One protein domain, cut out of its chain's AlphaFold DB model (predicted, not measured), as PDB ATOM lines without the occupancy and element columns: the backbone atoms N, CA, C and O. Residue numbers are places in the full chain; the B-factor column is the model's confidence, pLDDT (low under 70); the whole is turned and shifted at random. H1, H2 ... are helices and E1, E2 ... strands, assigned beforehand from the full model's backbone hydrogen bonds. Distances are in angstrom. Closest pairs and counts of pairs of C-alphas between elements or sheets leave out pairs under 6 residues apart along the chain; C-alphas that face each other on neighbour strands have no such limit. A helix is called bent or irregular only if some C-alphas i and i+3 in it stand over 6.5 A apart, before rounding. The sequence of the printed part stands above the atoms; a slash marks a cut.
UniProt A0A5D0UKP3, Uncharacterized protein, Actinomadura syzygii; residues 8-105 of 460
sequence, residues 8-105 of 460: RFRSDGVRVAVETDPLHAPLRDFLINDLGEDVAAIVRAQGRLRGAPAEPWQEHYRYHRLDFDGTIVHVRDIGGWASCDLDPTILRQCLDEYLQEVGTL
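What this domain is: This is residues 8 to 105 of the 460 residues of an uncharacterized protein of Actinomadura syzygii (UniProt A0A5D0UKP3). The antiparallel sheet E3 E4 E5 E6 is a wall with helices over one face; H1 crosses its strands, sandwiched between it and the small antiparallel hairpin E1 and E2. H2 and H3 lie side by side, and H3 reaches from the wall to that hairpin. The 98 printed residues include three named helices and six named strands, in the order E1 E2 H1 H2 E3 E4 E5 E6 H3, a mixed class. The whole is compact, with a radius of gyration of the C-alphas of 12.7 A and spans of 39 by 29 by 21 A.

How they stand to each other: E1, residues 8 to 11, and E2, residues 16 to 20, have N 8 and O 19 within hydrogen-bond range at 2.8 A. The closest C-alphas of E2 and H1, residues 22 to 35, are those of Val 18 and Arg 28, 6.1 A. E3, residues 57 to 60, E4, 64 to 68, E5, 73 to 77, and E6, 83 to 86, form a meander, each strand the antiparallel neighbour of the one before; N 59 and O 66, 2.9 A, N 65 and O 76, 2.8 A, and N 73 and O 86, 2.9 A, are within hydrogen-bond range. H1, H2, residues 39 to 49, and H3, residues 88 to 105, are on the same face: two layers, helices on one face of a sheet. H1 runs across the strands, at 78 degrees to E4 on the local plane. H2 and H3 touch at Gln 46 and Arg 92, their closest C-alphas, 6.2 A, opposite ways at a shallow tilt of 16 degrees. Every O i to N i+4 pair is within range in H3, 7 of 10 in H1 and 6 of 7 in H2.

Where its parts are: E1 begins at C-alpha 8 (14.816, 14.339, 6.446). H1 is 19.4 A long and irregular, with C-alphas 23 and 26 7.9 A apart; H2 is 15.4 A long. H3, 25.8 A long, ends at C-alpha 105 (10.458, -0.770, 6.500).

The domain as a whole: The C-alphas of Gly 13 and Ala 54 are farthest apart, 40.0 A. The printed part has no cut and no long link. The model's pLDDT is under 70 at residue 13 and residues 51 to 54.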
ATOM      1  N   ARG A   8      14.366  15.372   7.383       86.06
ATOM      2  CA  ARG A   8      14.816  14.339   6.446       86.06
ATOM      3  C   ARG A   8      14.570  12.966   7.049       86.06
ATOM      4  O   ARG A   8      14.893  12.732   8.212       86.06
ATOM      5  N   PHE A   9      14.059  12.058   6.230       85.94
ATOM      6  CA  PHE A   9      13.791  10.678   6.615       85.94
ATOM      7  C   PHE A   9      14.812   9.731   5.987       85.94
ATOM      8  O   PHE A   9      15.238   9.935   4.847       85.94
ATOM      9  N   ARG A  10      15.225   8.710   6.743       81.62
ATOM     10  CA  ARG A  10      16.115   7.638   6.277       81.62
ATOM     11  C   ARG A  10      15.765   6.328   6.972       81.62
ATOM     12  O   ARG A  10      15.926   6.235   8.185       81.62
ATOM     13  N   SER A  11      15.374   5.293   6.239       74.81
ATOM     14  CA  SER A  11      15.368   3.932   6.787       74.81
ATOM     15  C   SER A  11      16.800   3.393   6.948       74.81
ATOM     16  O   SER A  11      17.542   3.303   5.968       74.81
ATOM     17  N   ASP A  12      17.193   3.001   8.166       73.25
ATOM     18  CA  ASP A  12      18.453   2.270   8.421       73.25
ATOM     19  C   ASP A  12      18.291   0.738   8.256       73.25
ATOM     20  O   ASP A  12      19.225  -0.035   8.467       73.25
ATOM     21  N   GLY A  13      17.099   0.292   7.836       68.31
ATOM     22  CA  GLY A  13      16.703  -1.113   7.730       68.31
ATOM     23  C   GLY A  13      16.179  -1.714   9.038       68.31
ATOM     24  O   GLY A  13      15.457  -2.707   8.991       68.31
ATOM     25  N   VAL A  14      16.471  -1.094  10.184       71.88
ATOM     26  CA  VAL A  14      15.960  -1.482  11.506       71.88
ATOM     27  C   VAL A  14      14.848  -0.535  11.960       71.88
ATOM     28  O   VAL A  14      13.909  -0.995  12.602       71.88
ATOM     29  N   ARG A  15      14.903   0.750  11.599       79.62
ATOM     30  CA  ARG A  15      13.951   1.816  11.964       79.62
ATOM     31  C   ARG A  15      13.965   2.954  10.935       79.62
ATOM     32  O   ARG A  15      14.880   3.062  10.120       79.62
ATOM     33  N   VAL A  16      12.972   3.842  11.013       79.88
ATOM     34  CA  VAL A  16      13.001   5.137  10.313       79.88
ATOM     35  C   VAL A  16      13.731   6.156  11.189       79.88
ATOM     36  O   VAL A  16      13.245   6.529  12.256       79.88
ATOM     37  N   ALA A  17      14.900   6.613  10.746       80.81
ATOM     38  CA  ALA A  17      15.596   7.750  11.329       80.81
ATOM     39  C   ALA A  17      14.979   9.066  10.830       80.81
ATOM     40  O   ALA A  17      14.650   9.209   9.648       80.81
ATOM     41  N   VAL A  18      14.848  10.028  11.745       85.12
ATOM     42  CA  VAL A  18      14.237  11.341  11.511       85.12
ATOM     43  C   VAL A  18      15.255  12.415  11.903       85.12
ATOM     44  O   VAL A  18      15.564  12.594  13.080       85.12
ATOM     45  N   GLU A  19      15.815  13.107  10.913       80.12
ATOM     46  CA  GLU A  19      16.787  14.192  11.096       80.12
ATOM     47  C   GLU A  19      16.080  15.545  10.958       80.12
ATOM     48  O   GLU A  19      15.424  15.793   9.947       80.12
ATOM     49  N   THR A  20      16.235  16.441  11.934       81.38
ATOM     50  CA  THR A  20      15.643  17.790  11.920       81.38
ATOM     51  C   THR A  20      16.644  18.848  12.364       81.38
ATOM     52  O   THR A  20      17.613  18.554  13.066       81.38
ATOM     53  N   ASP A  21      16.378  20.104  12.005       79.00
ATOM     54  CA  ASP A  21      16.982  21.244  12.701       79.00
ATOM     55  C   ASP A  21      16.538  21.250  14.188       79.00
ATOM     56  O   ASP A  21      15.396  20.859  14.465       79.00
ATOM     57  N   PRO A  22      17.382  21.675  15.152       73.75
ATOM     58  CA  PRO A  22      17.004  21.783  16.564       73.75
ATOM     59  C   PRO A  22      15.710  22.570  16.833       73.75
ATOM     60  O   PRO A  22      14.963  22.194  17.733       73.75
ATOM     61  N   LEU A  23      15.393  23.593  16.030       75.25
ATOM     62  CA  LEU A  23      14.141  24.364  16.135       75.25
ATOM     63  C   LEU A  23      12.883  23.528  15.839       75.25
ATOM     64  O   LEU A  23      11.778  23.916  16.210       75.25
ATOM     65  N   HIS A  24      13.046  22.370  15.198       84.88
ATOM     66  CA  HIS A  24      11.986  21.418  14.868       84.88
ATOM     67  C   HIS A  24      12.141  20.093  15.638       84.88
ATOM     68  O   HIS A  24      11.576  19.075  15.238       84.88
ATOM     69  N   ALA A  25      12.885  20.085  16.752       81.44
ATOM     70  CA  ALA A  25      12.965  18.921  17.636       81.44
ATOM     71  C   ALA A  25      11.580  18.402  18.099       81.44
ATOM     72  O   ALA A  25      11.383  17.191  18.023       81.44
ATOM     73  N   PRO A  26      10.576  19.244  18.438       87.56
ATOM     74  CA  PRO A  26       9.236  18.755  18.787       87.56
ATOM     75  C   PRO A  26       8.539  18.006  17.644       87.56
ATOM     76  O   PRO A  26       7.830  17.037  17.886       87.56
ATOM     77  N   LEU A  27       8.775  18.393  16.382       89.81
ATOM     78  CA  LEU A  27       8.269  17.651  15.222       89.81
ATOM     79  C   LEU A  27       8.943  16.278  15.104       89.81
ATOM     80  O   LEU A  27       8.256  15.283  14.889       89.81
ATOM     81  N   ARG A  28      10.270  16.204  15.264       89.81
ATOM     82  CA  ARG A  28      11.005  14.927  15.283       89.81
ATOM     83  C   ARG A  28      10.478  14.004  16.378       89.81
ATOM     84  O   ARG A  28      10.227  12.829  16.126       89.81
ATOM     85  N   ASP A  29      10.318  14.548  17.578       82.81
ATOM     86  CA  ASP A  29       9.976  13.781  18.769       82.81
ATOM     87  C   ASP A  29       8.502  13.354  18.751       82.81
ATOM     88  O   ASP A  29       8.201  12.238  19.164       82.81
ATOM     89  N   PHE A  30       7.603  14.151  18.165       89.75
ATOM     90  CA  PHE A  30       6.245  13.730  17.806       89.75
ATOM     91  C   PHE A  30       6.251  12.559  16.809       89.75
ATOM     92  O   PHE A  30       5.641  11.519  17.063       89.75
ATOM     93  N   LEU A  31       6.982  12.684  15.694       89.00
ATOM     94  CA  LEU A  31       7.046  11.637  14.669       89.00
ATOM     95  C   LEU A  31       7.572  10.312  15.250       89.00
ATOM     96  O   LEU A  31       6.971   9.270  15.011       89.00
ATOM     97  N   ILE A  32       8.639  10.343  16.057       84.38
ATOM     98  CA  ILE A  32       9.240   9.132  16.642       84.38
ATOM     99  C   ILE A  32       8.414   8.566  17.809       84.38
ATOM    100  O   ILE A  32       8.185   7.358  17.848       84.38
ATOM    101  N   ASN A  33       8.000   9.399  18.772       85.25
ATOM    102  CA  ASN A  33       7.492   8.917  20.065       85.25
ATOM    103  C   ASN A  33       5.966   8.739  20.108       85.25
ATOM    104  O   ASN A  33       5.484   7.908  20.878       85.25
ATOM    105  N   ASP A  34       5.208   9.509  19.317       85.12
ATOM    106  CA  ASP A  34       3.741   9.420  19.264       85.12
ATOM    107  C   ASP A  34       3.225   8.600  18.087       85.12
ATOM    108  O   ASP A  34       2.212   7.913  18.219       85.12
ATOM    109  N   LEU A  35       3.890   8.693  16.932       91.06
ATOM    110  CA  LEU A  35       3.478   7.969  15.731       91.06
ATOM    111  C   LEU A  35       4.290   6.684  15.554       91.06
ATOM    112  O   LEU A  35       3.713   5.606  15.423       91.06
ATOM    113  N   GLY A  36       5.621   6.785  15.569       88.69
ATOM    114  CA  GLY A  36       6.521   5.652  15.379       88.69
ATOM    115  C   GLY A  36       6.172   4.856  14.117       88.69
ATOM    116  O   GLY A  36       6.055   5.401  13.023       88.69
ATOM    117  N   GLU A  37       5.956   3.550  14.272       85.31
ATOM    118  CA  GLU A  37       5.511   2.673  13.179       85.31
ATOM    119  C   GLU A  37       3.979   2.449  13.137       85.31
ATOM    120  O   GLU A  37       3.502   1.634  12.342       85.31
ATOM    121  N   ASP A  38       3.185   3.147  13.965       86.00
ATOM    122  CA  ASP A  38       1.721   3.033  13.960       86.00
ATOM    123  C   ASP A  38       1.106   3.807  12.780       86.00
ATOM    124  O   ASP A  38       0.752   4.987  12.851       86.00
ATOM    125  N   VAL A  39       0.908   3.078  11.682       87.81
ATOM    126  CA  VAL A  39       0.204   3.537  10.477       87.81
ATOM    127  C   VAL A  39      -1.172   4.141  10.794       87.81
ATOM    128  O   VAL A  39      -1.567   5.110  10.145       87.81
ATOM    129  N   ALA A  40      -1.908   3.636  11.789       84.88
ATOM    130  CA  ALA A  40      -3.211   4.188  12.154       84.88
ATOM    131  C   ALA A  40      -3.084   5.539  12.879       84.88
ATOM    132  O   ALA A  40      -3.909   6.427  12.648       84.88
ATOM    133  N   ALA A  41      -2.052   5.736  13.706       83.06
ATOM    134  CA  ALA A  41      -1.734   7.036  14.299       83.06
ATOM    135  C   ALA A  41      -1.302   8.060  13.233       83.06
ATOM    136  O   ALA A  41      -1.810   9.186  13.229       83.06
ATOM    137  N   ILE A  42      -0.450   7.659  12.281       88.12
ATOM    138  CA  ILE A  42      -0.011   8.520  11.169       88.12
ATOM    139  C   ILE A  42      -1.209   8.932  10.298       88.12
ATOM    140  O   ILE A  42      -1.415  10.119  10.041       88.12
ATOM    141  N   VAL A  43      -2.060   7.981   9.897       88.81
ATOM    142  CA  VAL A  43      -3.264   8.262   9.091       88.81
ATOM    143  C   VAL A  43      -4.275   9.132   9.852       88.81
ATOM    144  O   VAL A  43      -4.924   9.979   9.237       88.81
ATOM    145  N   ARG A  44      -4.384   9.003  11.182       86.62
ATOM    146  CA  ARG A  44      -5.200   9.900  12.028       86.62
ATOM    147  C   ARG A  44      -4.688  11.342  11.976       86.62
ATOM    148  O   ARG A  44      -5.484  12.250  11.741       86.62
ATOM    149  N   ALA A  45      -3.373  11.539  12.122       87.50
ATOM    150  CA  ALA A  45      -2.729  12.851  12.013       87.50
ATOM    151  C   ALA A  45      -2.961  13.479  10.630       87.50
ATOM    152  O   ALA A  45      -3.414  14.619  10.519       87.50
ATOM    153  N   GLN A  46      -2.750  12.703   9.561       90.06
ATOM    154  CA  GLN A  46      -3.058  13.139   8.199       90.06
ATOM    155  C   GLN A  46      -4.541  13.475   8.006       90.06
ATOM    156  O   GLN A  46      -4.858  14.431   7.303       90.06
ATOM    157  N   GLY A  47      -5.452  12.715   8.620       88.06
ATOM    158  CA  GLY A  47      -6.897  12.927   8.530       88.06
ATOM    159  C   GLY A  47      -7.331  14.311   9.018       88.06
ATOM    160  O   GLY A  47      -8.140  14.955   8.355       88.06
ATOM    161  N   ARG A  48      -6.735  14.815  10.108       85.94
ATOM    162  CA  ARG A  48      -6.971  16.186  10.604       85.94
ATOM    163  C   ARG A  48      -6.468  17.277   9.649       85.94
ATOM    164  O   ARG A  48      -7.035  18.363   9.609       85.94
ATOM    165  N   LEU A  49      -5.450  16.971   8.845       86.38
ATOM    166  CA  LEU A  49      -4.829  17.878   7.866       86.38
ATOM    167  C   LEU A  49      -5.398  17.726   6.439       86.38
ATOM    168  O   LEU A  49      -4.985  18.436   5.517       86.38
ATOM    169  N   ARG A  50      -6.328  16.784   6.223       81.88
ATOM    170  CA  ARG A  50      -6.970  16.507   4.928       81.88
ATOM    171  C   ARG A  50      -8.390  17.074   4.903       81.88
ATOM    172  O   ARG A  50      -9.371  16.381   5.144       81.88
ATOM    173  N   GLY A  51      -8.476  18.349   4.541       69.25
ATOM    174  CA  GLY A  51      -9.712  19.095   4.318       69.25
ATOM    175  C   GLY A  51      -9.401  20.576   4.102       69.25
ATOM    176  O   GLY A  51      -8.233  20.960   4.090       69.25
ATOM    177  N   ALA A  52     -10.432  21.407   3.960       59.03
ATOM    178  CA  ALA A  52     -10.317  22.830   4.270       59.03
ATOM    179  C   ALA A  52     -10.701  22.984   5.753       59.03
ATOM    180  O   ALA A  52     -11.888  22.857   6.065       59.03
ATOM    181  N   PRO A  53      -9.743  23.161   6.681       58.16
ATOM    182  CA  PRO A  53     -10.053  23.241   8.100       58.16
ATOM    183  C   PRO A  53     -10.610  24.638   8.397       58.16
ATOM    184  O   PRO A  53      -9.867  25.581   8.646       58.16
ATOM    185  N   ALA A  54     -11.932  24.776   8.303       62.41
ATOM    186  CA  ALA A  54     -12.627  26.044   8.527       62.41
ATOM    187  C   ALA A  54     -12.650  26.476  10.004       62.41
ATOM    188  O   ALA A  54     -12.945  27.633  10.295       62.41
ATOM    189  N   GLU A  55     -12.347  25.557  10.925       81.25
ATOM    190  CA  GLU A  55     -12.397  25.772  12.369       81.25
ATOM    191  C   GLU A  55     -11.082  25.325  13.038       81.25
ATOM    192  O   GLU A  55     -10.506  24.306  12.630       81.25
ATOM    193  N   PRO A  56     -10.605  26.055  14.067       90.12
ATOM    194  CA  PRO A  56      -9.513  25.616  14.930       90.12
ATOM    195  C   PRO A  56      -9.804  24.263  15.586       90.12
ATOM    196  O   PRO A  56     -10.940  23.977  15.969       90.12
ATOM    197  N   TRP A  57      -8.778  23.435  15.769       91.50
ATOM    198  CA  TRP A  57      -8.921  22.117  16.393       91.50
ATOM    199  C   TRP A  57      -7.697  21.739  17.225       91.50
ATOM    200  O   TRP A  57      -6.612  22.290  17.057       91.50
ATOM    201  N   GLN A  58      -7.879  20.777  18.132       91.81
ATOM    202  CA  GLN A  58      -6.809  20.207  18.949       91.81
ATOM    203  C   GLN A  58      -6.894  18.679  18.914       91.81
ATOM    204  O   GLN A  58      -7.970  18.117  19.115       91.81
ATOM    205  N   GLU A  59      -5.767  18.009  18.683       90.31
ATOM    206  CA  GLU A  59      -5.640  16.547  18.742       90.31
ATOM    207  C   GLU A  59      -4.518  16.194  19.729       90.31
ATOM    208  O   GLU A  59      -3.388  16.666  19.593       90.31
ATOM    209  N   HIS A  60      -4.835  15.381  20.739       90.06
ATOM    210  CA  HIS A  60      -3.876  14.925  21.745       90.06
ATOM    211  C   HIS A  60      -3.310  13.557  21.358       90.06
ATOM    212  O   HIS A  60      -4.064  12.648  21.008       90.06
ATOM    213  N   TYR A  61      -1.994  13.415  21.480       88.75
ATOM    214  CA  TYR A  61      -1.274  12.149  21.393       88.75
ATOM    215  C   TYR A  61      -0.746  11.775  22.791       88.75
ATOM    216  O   TYR A  61      -1.278  12.245  23.798       88.75
ATOM    217  N   ARG A  62       0.238  10.877  22.884       82.31
ATOM    218  CA  ARG A  62       0.776  10.359  24.150       82.31
ATOM    219  C   ARG A  62       1.729  11.345  24.831       82.31
ATOM    220  O   ARG A  62       1.710  11.447  26.054       82.31
ATOM    221  N   TYR A  63       2.539  12.052  24.048       81.25
ATOM    222  CA  TYR A  63       3.543  13.012  24.517       81.25
ATOM    223  C   TYR A  63       3.347  14.408  23.924       81.25
ATOM    224  O   TYR A  63       3.641  15.389  24.601       81.25
ATOM    225  N   HIS A  64       2.811  14.515  22.705       90.94
ATOM    226  CA  HIS A  64       2.561  15.802  22.056       90.94
ATOM    227  C   HIS A  64       1.070  16.087  21.823       90.94
ATOM    228  O   HIS A  64       0.207  15.207  21.834       90.94
ATOM    229  N   ARG A  65       0.768  17.357  21.567       92.69
ATOM    230  CA  ARG A  65      -0.519  17.861  21.093       92.69
ATOM    231  C   ARG A  65      -0.311  18.636  19.797       92.69
ATOM    232  O   ARG A  65       0.642  19.405  19.675       92.69
ATOM    233  N   LEU A  66      -1.223  18.440  18.851       93.38
ATOM    234  CA  LEU A  66      -1.344  19.264  17.655       93.38
ATOM    235  C   LEU A  66      -2.459  20.287  17.889       93.38
ATOM    236  O   LEU A  66      -3.623  19.901  17.995       93.38
ATOM    237  N   ASP A  67      -2.102  21.569  17.965       92.44
ATOM    238  CA  ASP A  67      -3.049  22.688  18.016       92.44
ATOM    239  C   ASP A  67      -3.078  23.378  16.647       92.44
ATOM    240  O   ASP A  67      -2.061  23.922  16.224       92.44
ATOM    241  N   PHE A  68      -4.222  23.400  15.962       93.19
ATOM    242  CA  PHE A  68      -4.414  24.181  14.738       93.19
ATOM    243  C   PHE A  68      -5.252  25.429  15.023       93.19
ATOM    244  O   PHE A  68      -6.376  25.313  15.513       93.19
ATOM    245  N   ASP A  69      -4.727  26.612  14.698       90.62
ATOM    246  CA  ASP A  69      -5.353  27.906  15.018       90.62
ATOM    247  C   ASP A  69      -6.234  28.494  13.893       90.62
ATOM    248  O   ASP A  69      -6.839  29.552  14.068       90.62
ATOM    249  N   GLY A  70      -6.319  27.814  12.745       88.19
ATOM    250  CA  GLY A  70      -6.925  28.329  11.509       88.19
ATOM    251  C   GLY A  70      -5.906  28.637  10.401       88.19
ATOM    252  O   GLY A  70      -6.286  28.713   9.235       88.19
ATOM    253  N   THR A  71      -4.618  28.761  10.739       89.50
ATOM    254  CA  THR A  71      -3.524  29.094   9.808       89.50
ATOM    255  C   THR A  71      -2.304  28.183   9.979       89.50
ATOM    256  O   THR A  71      -1.748  27.712   8.990       89.50
ATOM    257  N   ILE A  72      -1.893  27.919  11.220       92.19
ATOM    258  CA  ILE A  72      -0.655  27.232  11.609       92.19
ATOM    259  C   ILE A  72      -1.000  26.016  12.475       92.19
ATOM    260  O   ILE A  72      -1.953  26.043  13.254       92.19
ATOM    261  N   VAL A  73      -0.216  24.941  12.349       93.69
ATOM    262  CA  VAL A  73      -0.221  23.829  13.309       93.69
ATOM    263  C   VAL A  73       0.945  24.004  14.275       93.69
ATOM    264  O   VAL A  73       2.105  23.942  13.871       93.69
ATOM    265  N   HIS A  74       0.640  24.167  15.556       93.12
ATOM    266  CA  HIS A  74       1.621  24.077  16.627       93.12
ATOM    267  C   HIS A  74       1.758  22.614  17.053       93.12
ATOM    268  O   HIS A  74       0.798  22.013  17.540       93.12
ATOM    269  N   VAL A  75       2.957  22.051  16.916       92.56
ATOM    270  CA  VAL A  75       3.331  20.791  17.572       92.56
ATOM    271  C   VAL A  75       3.888  21.158  18.937       92.56
ATOM    272  O   VAL A  75       4.867  21.902  19.007       92.56
ATOM    273  N   ARG A  76       3.269  20.690  20.022       89.75
ATOM    274  CA  ARG A  76       3.661  21.027  21.402       89.75
ATOM    275  C   ARG A  76       3.843  19.767  22.225       89.75
ATOM    276  O   ARG A  76       3.008  18.878  22.132       89.75
ATOM    277  N   ASP A  77       4.869  19.710  23.064       86.25
ATOM    278  CA  ASP A  77       4.893  18.776  24.198       86.25
ATOM    279  C   ASP A  77       3.675  19.052  25.110       86.25
ATOM    280  O   ASP A  77       3.294  20.208  25.318       86.25
ATOM    281  N   ILE A  78       3.056  18.006  25.662       76.38
ATOM    282  CA  ILE A  78       1.965  18.101  26.648       76.38
ATOM    283  C   ILE A  78       2.422  18.842  27.916       76.38
ATOM    284  O   ILE A  78       1.614  19.532  28.542       76.38
ATOM    285  N   GLY A  79       3.711  18.774  28.263       70.94
ATOM    286  CA  GLY A  79       4.318  19.599  29.311       70.94
ATOM    287  C   GLY A  79       4.426  21.093  28.966       70.94
ATOM    288  O   GLY A  79       4.611  21.913  29.863       70.94
ATOM    289  N   GLY A  80       4.282  21.466  27.689       72.62
ATOM    290  CA  GLY A  80       4.368  22.845  27.200       72.62
ATOM    291  C   GLY A  80       5.789  23.415  27.114       72.62
ATOM    292  O   GLY A  80       5.939  24.592  26.793       72.62
ATOM    293  N   TRP A  81       6.820  22.610  27.387       70.38
ATOM    294  CA  TRP A  81       8.220  23.054  27.461       70.38
ATOM    295  C   TRP A  81       8.857  23.304  26.095       70.38
ATOM    296  O   TRP A  81       9.750  24.138  25.973       70.38
ATOM    297  N   ALA A  82       8.399  22.585  25.070       76.00
ATOM    298  CA  ALA A  82       8.906  22.701  23.714       76.00
ATOM    299  C   ALA A  82       7.757  22.716  22.700       76.00
ATOM    300  O   ALA A  82       6.781  21.969  22.818       76.00
ATOM    301  N   SER A  83       7.887  23.564  21.681       89.06
ATOM    302  CA  SER A  83       6.926  23.666  20.586       89.06
ATOM    303  C   SER A  83       7.585  24.107  19.285       89.06
ATOM    304  O   SER A  83       8.522  24.902  19.319       89.06
ATOM    305  N   CYS A  84       7.060  23.651  18.149       90.19
ATOM    306  CA  CYS A  84       7.403  24.200  16.840       90.19
ATOM    307  C   CYS A  84       6.152  24.452  15.993       90.19
ATOM    308  O   CYS A  84       5.190  23.677  16.028       90.19
ATOM    309  N   ASP A  85       6.211  25.515  15.200       92.50
ATOM    310  CA  ASP A  85       5.102  26.021  14.399       92.50
ATOM    311  C   ASP A  85       5.305  25.633  12.933       92.50
ATOM    312  O   ASP A  85       6.378  25.846  12.364       92.50
ATOM    313  N   LEU A  86       4.281  25.041  12.317       91.56
ATOM    314  CA  LEU A  86       4.355  24.475  10.973       91.56
ATOM    315  C   LEU A  86       3.179  24.931  10.113       91.56
ATOM    316  O   LEU A  86       2.026  24.927  10.544       91.56
ATOM    317  N   ASP A  87       3.463  25.231   8.846       91.75
ATOM    318  CA  ASP A  87       2.422  25.315   7.825       91.75
ATOM    319  C   ASP A  87       1.729  23.935   7.688       91.75
ATOM    320  O   ASP A  87       2.428  22.914   7.592       91.75
ATOM    321  N   PRO A  88       0.383  23.859   7.653       91.19
ATOM    322  CA  PRO A  88      -0.345  22.589   7.565       91.19
ATOM    323  C   PRO A  88       0.043  21.734   6.351       91.19
ATOM    324  O   PRO A  88       0.021  20.505   6.418       91.19
ATOM    325  N   THR A  89       0.424  22.370   5.241       90.50
ATOM    326  CA  THR A  89       0.899  21.719   4.011       90.50
ATOM    327  C   THR A  89       2.253  21.055   4.230       90.50
ATOM    328  O   THR A  89       2.459  19.935   3.765       90.50
ATOM    329  N   ILE A  90       3.154  21.724   4.958       90.69
ATOM    330  CA  ILE A  90       4.487  21.211   5.296       90.69
ATOM    331  C   ILE A  90       4.372  20.036   6.268       90.69
ATOM    332  O   ILE A  90       4.942  18.982   6.000       90.69
ATOM    333  N   LEU A  91       3.574  20.161   7.338       92.38
ATOM    334  CA  LEU A  91       3.340  19.044   8.263       92.38
ATOM    335  C   LEU A  91       2.693  17.846   7.550       92.38
ATOM    336  O   LEU A  91       3.105  16.707   7.766       92.38
ATOM    337  N   ARG A  92       1.726  18.085   6.653       91.75
ATOM    338  CA  ARG A  92       1.124  17.019   5.842       91.75
ATOM    339  C   ARG A  92       2.163  16.323   4.961       91.75
ATOM    340  O   ARG A  92       2.191  15.098   4.954       91.75
ATOM    341  N   GLN A  93       3.034  17.073   4.279       91.69
ATOM    342  CA  GLN A  93       4.101  16.484   3.465       91.69
ATOM    343  C   GLN A  93       5.087  15.672   4.322       91.69
ATOM    344  O   GLN A  93       5.424  14.551   3.947       91.69
ATOM    345  N   CYS A  94       5.482  16.166   5.504       92.56
ATOM    346  CA  CYS A  94       6.289  15.392   6.453       92.56
ATOM    347  C   CYS A  94       5.613  14.068   6.850       92.56
ATOM    348  O   CYS A  94       6.284  13.043   6.924       92.56
ATOM    349  N   LEU A  95       4.297  14.065   7.082       93.69
ATOM    350  CA  LEU A  95       3.550  12.851   7.426       93.69
ATOM    351  C   LEU A  95       3.370  11.897   6.238       93.69
ATOM    352  O   LEU A  95       3.347  10.688   6.450       93.69
ATOM    353  N   ASP A  96       3.206  12.400   5.011       93.38
ATOM    354  CA  ASP A  96       3.147  11.569   3.798       93.38
ATOM    355  C   ASP A  96       4.505  10.876   3.544       93.38
ATOM    356  O   ASP A  96       4.538   9.671   3.294       93.38
ATOM    357  N   GLU A  97       5.628  11.590   3.701       92.38
ATOM    358  CA  GLU A  97       6.978  11.012   3.578       92.38
ATOM    359  C   GLU A  97       7.313  10.041   4.726       92.38
ATOM    360  O   GLU A  97       7.854   8.960   4.482       92.38
ATOM    361  N   TYR A  98       6.929  10.354   5.971       92.31
ATOM    362  CA  TYR A  98       7.124   9.445   7.106       92.31
ATOM    363  C   TYR A  98       6.328   8.141   6.946       92.31
ATOM    364  O   TYR A  98       6.865   7.054   7.162       92.31
ATOM    365  N   LEU A  99       5.071   8.230   6.492       93.06
ATOM    366  CA  LEU A  99       4.236   7.062   6.197       93.06
ATOM    367  C   LEU A  99       4.865   6.166   5.120       93.06
ATOM    368  O   LEU A  99       4.808   4.938   5.227       93.06
ATOM    369  N   GLN A 100       5.478   6.768   4.097       91.88
ATOM    370  CA  GLN A 100       6.165   6.036   3.038       91.88
ATOM    371  C   GLN A 100       7.368   5.245   3.581       91.88
ATOM    372  O   GLN A 100       7.492   4.058   3.277       91.88
ATOM    373  N   GLU A 101       8.215   5.853   4.417       91.06
ATOM    374  CA  GLU A 101       9.385   5.184   5.013       91.06
ATOM    375  C   GLU A 101       9.009   4.106   6.049       91.06
ATOM    376  O   GLU A 101       9.655   3.059   6.123       91.06
ATOM    377  N   VAL A 102       7.923   4.294   6.810       88.31
ATOM    378  CA  VAL A 102       7.372   3.233   7.677       88.31
ATOM    379  C   VAL A 102       6.864   2.059   6.828       88.31
ATOM    380  O   VAL A 102       7.139   0.896   7.137       88.31
ATOM    381  N   GLY A 103       6.186   2.339   5.710       89.19
ATOM    382  CA  GLY A 103       5.699   1.317   4.783       89.19
ATOM    383  C   GLY A 103       6.815   0.511   4.106       89.19
ATOM    384  O   GLY A 103       6.706  -0.712   3.983       89.19
ATOM    385  N   THR A 104       7.916   1.147   3.687       88.56
ATOM    386  CA  THR A 104       9.070   0.431   3.105       88.56
ATOM    387  C   THR A 104       9.752  -0.470   4.139       88.56
ATOM    388  O   THR A 104      10.063  -1.623   3.826       88.56
ATOM    389  N   LEU A 105       9.906   0.001   5.382       86.00
ATOM    390  CA  LEU A 105      10.458  -0.770   6.500       86.00
ATOM    391  C   LEU A 105       9.615  -2.021   6.818       86.00
ATOM    392  O   LEU A 105      10.154  -3.127   6.916       86.00
TER     393      LEU A 105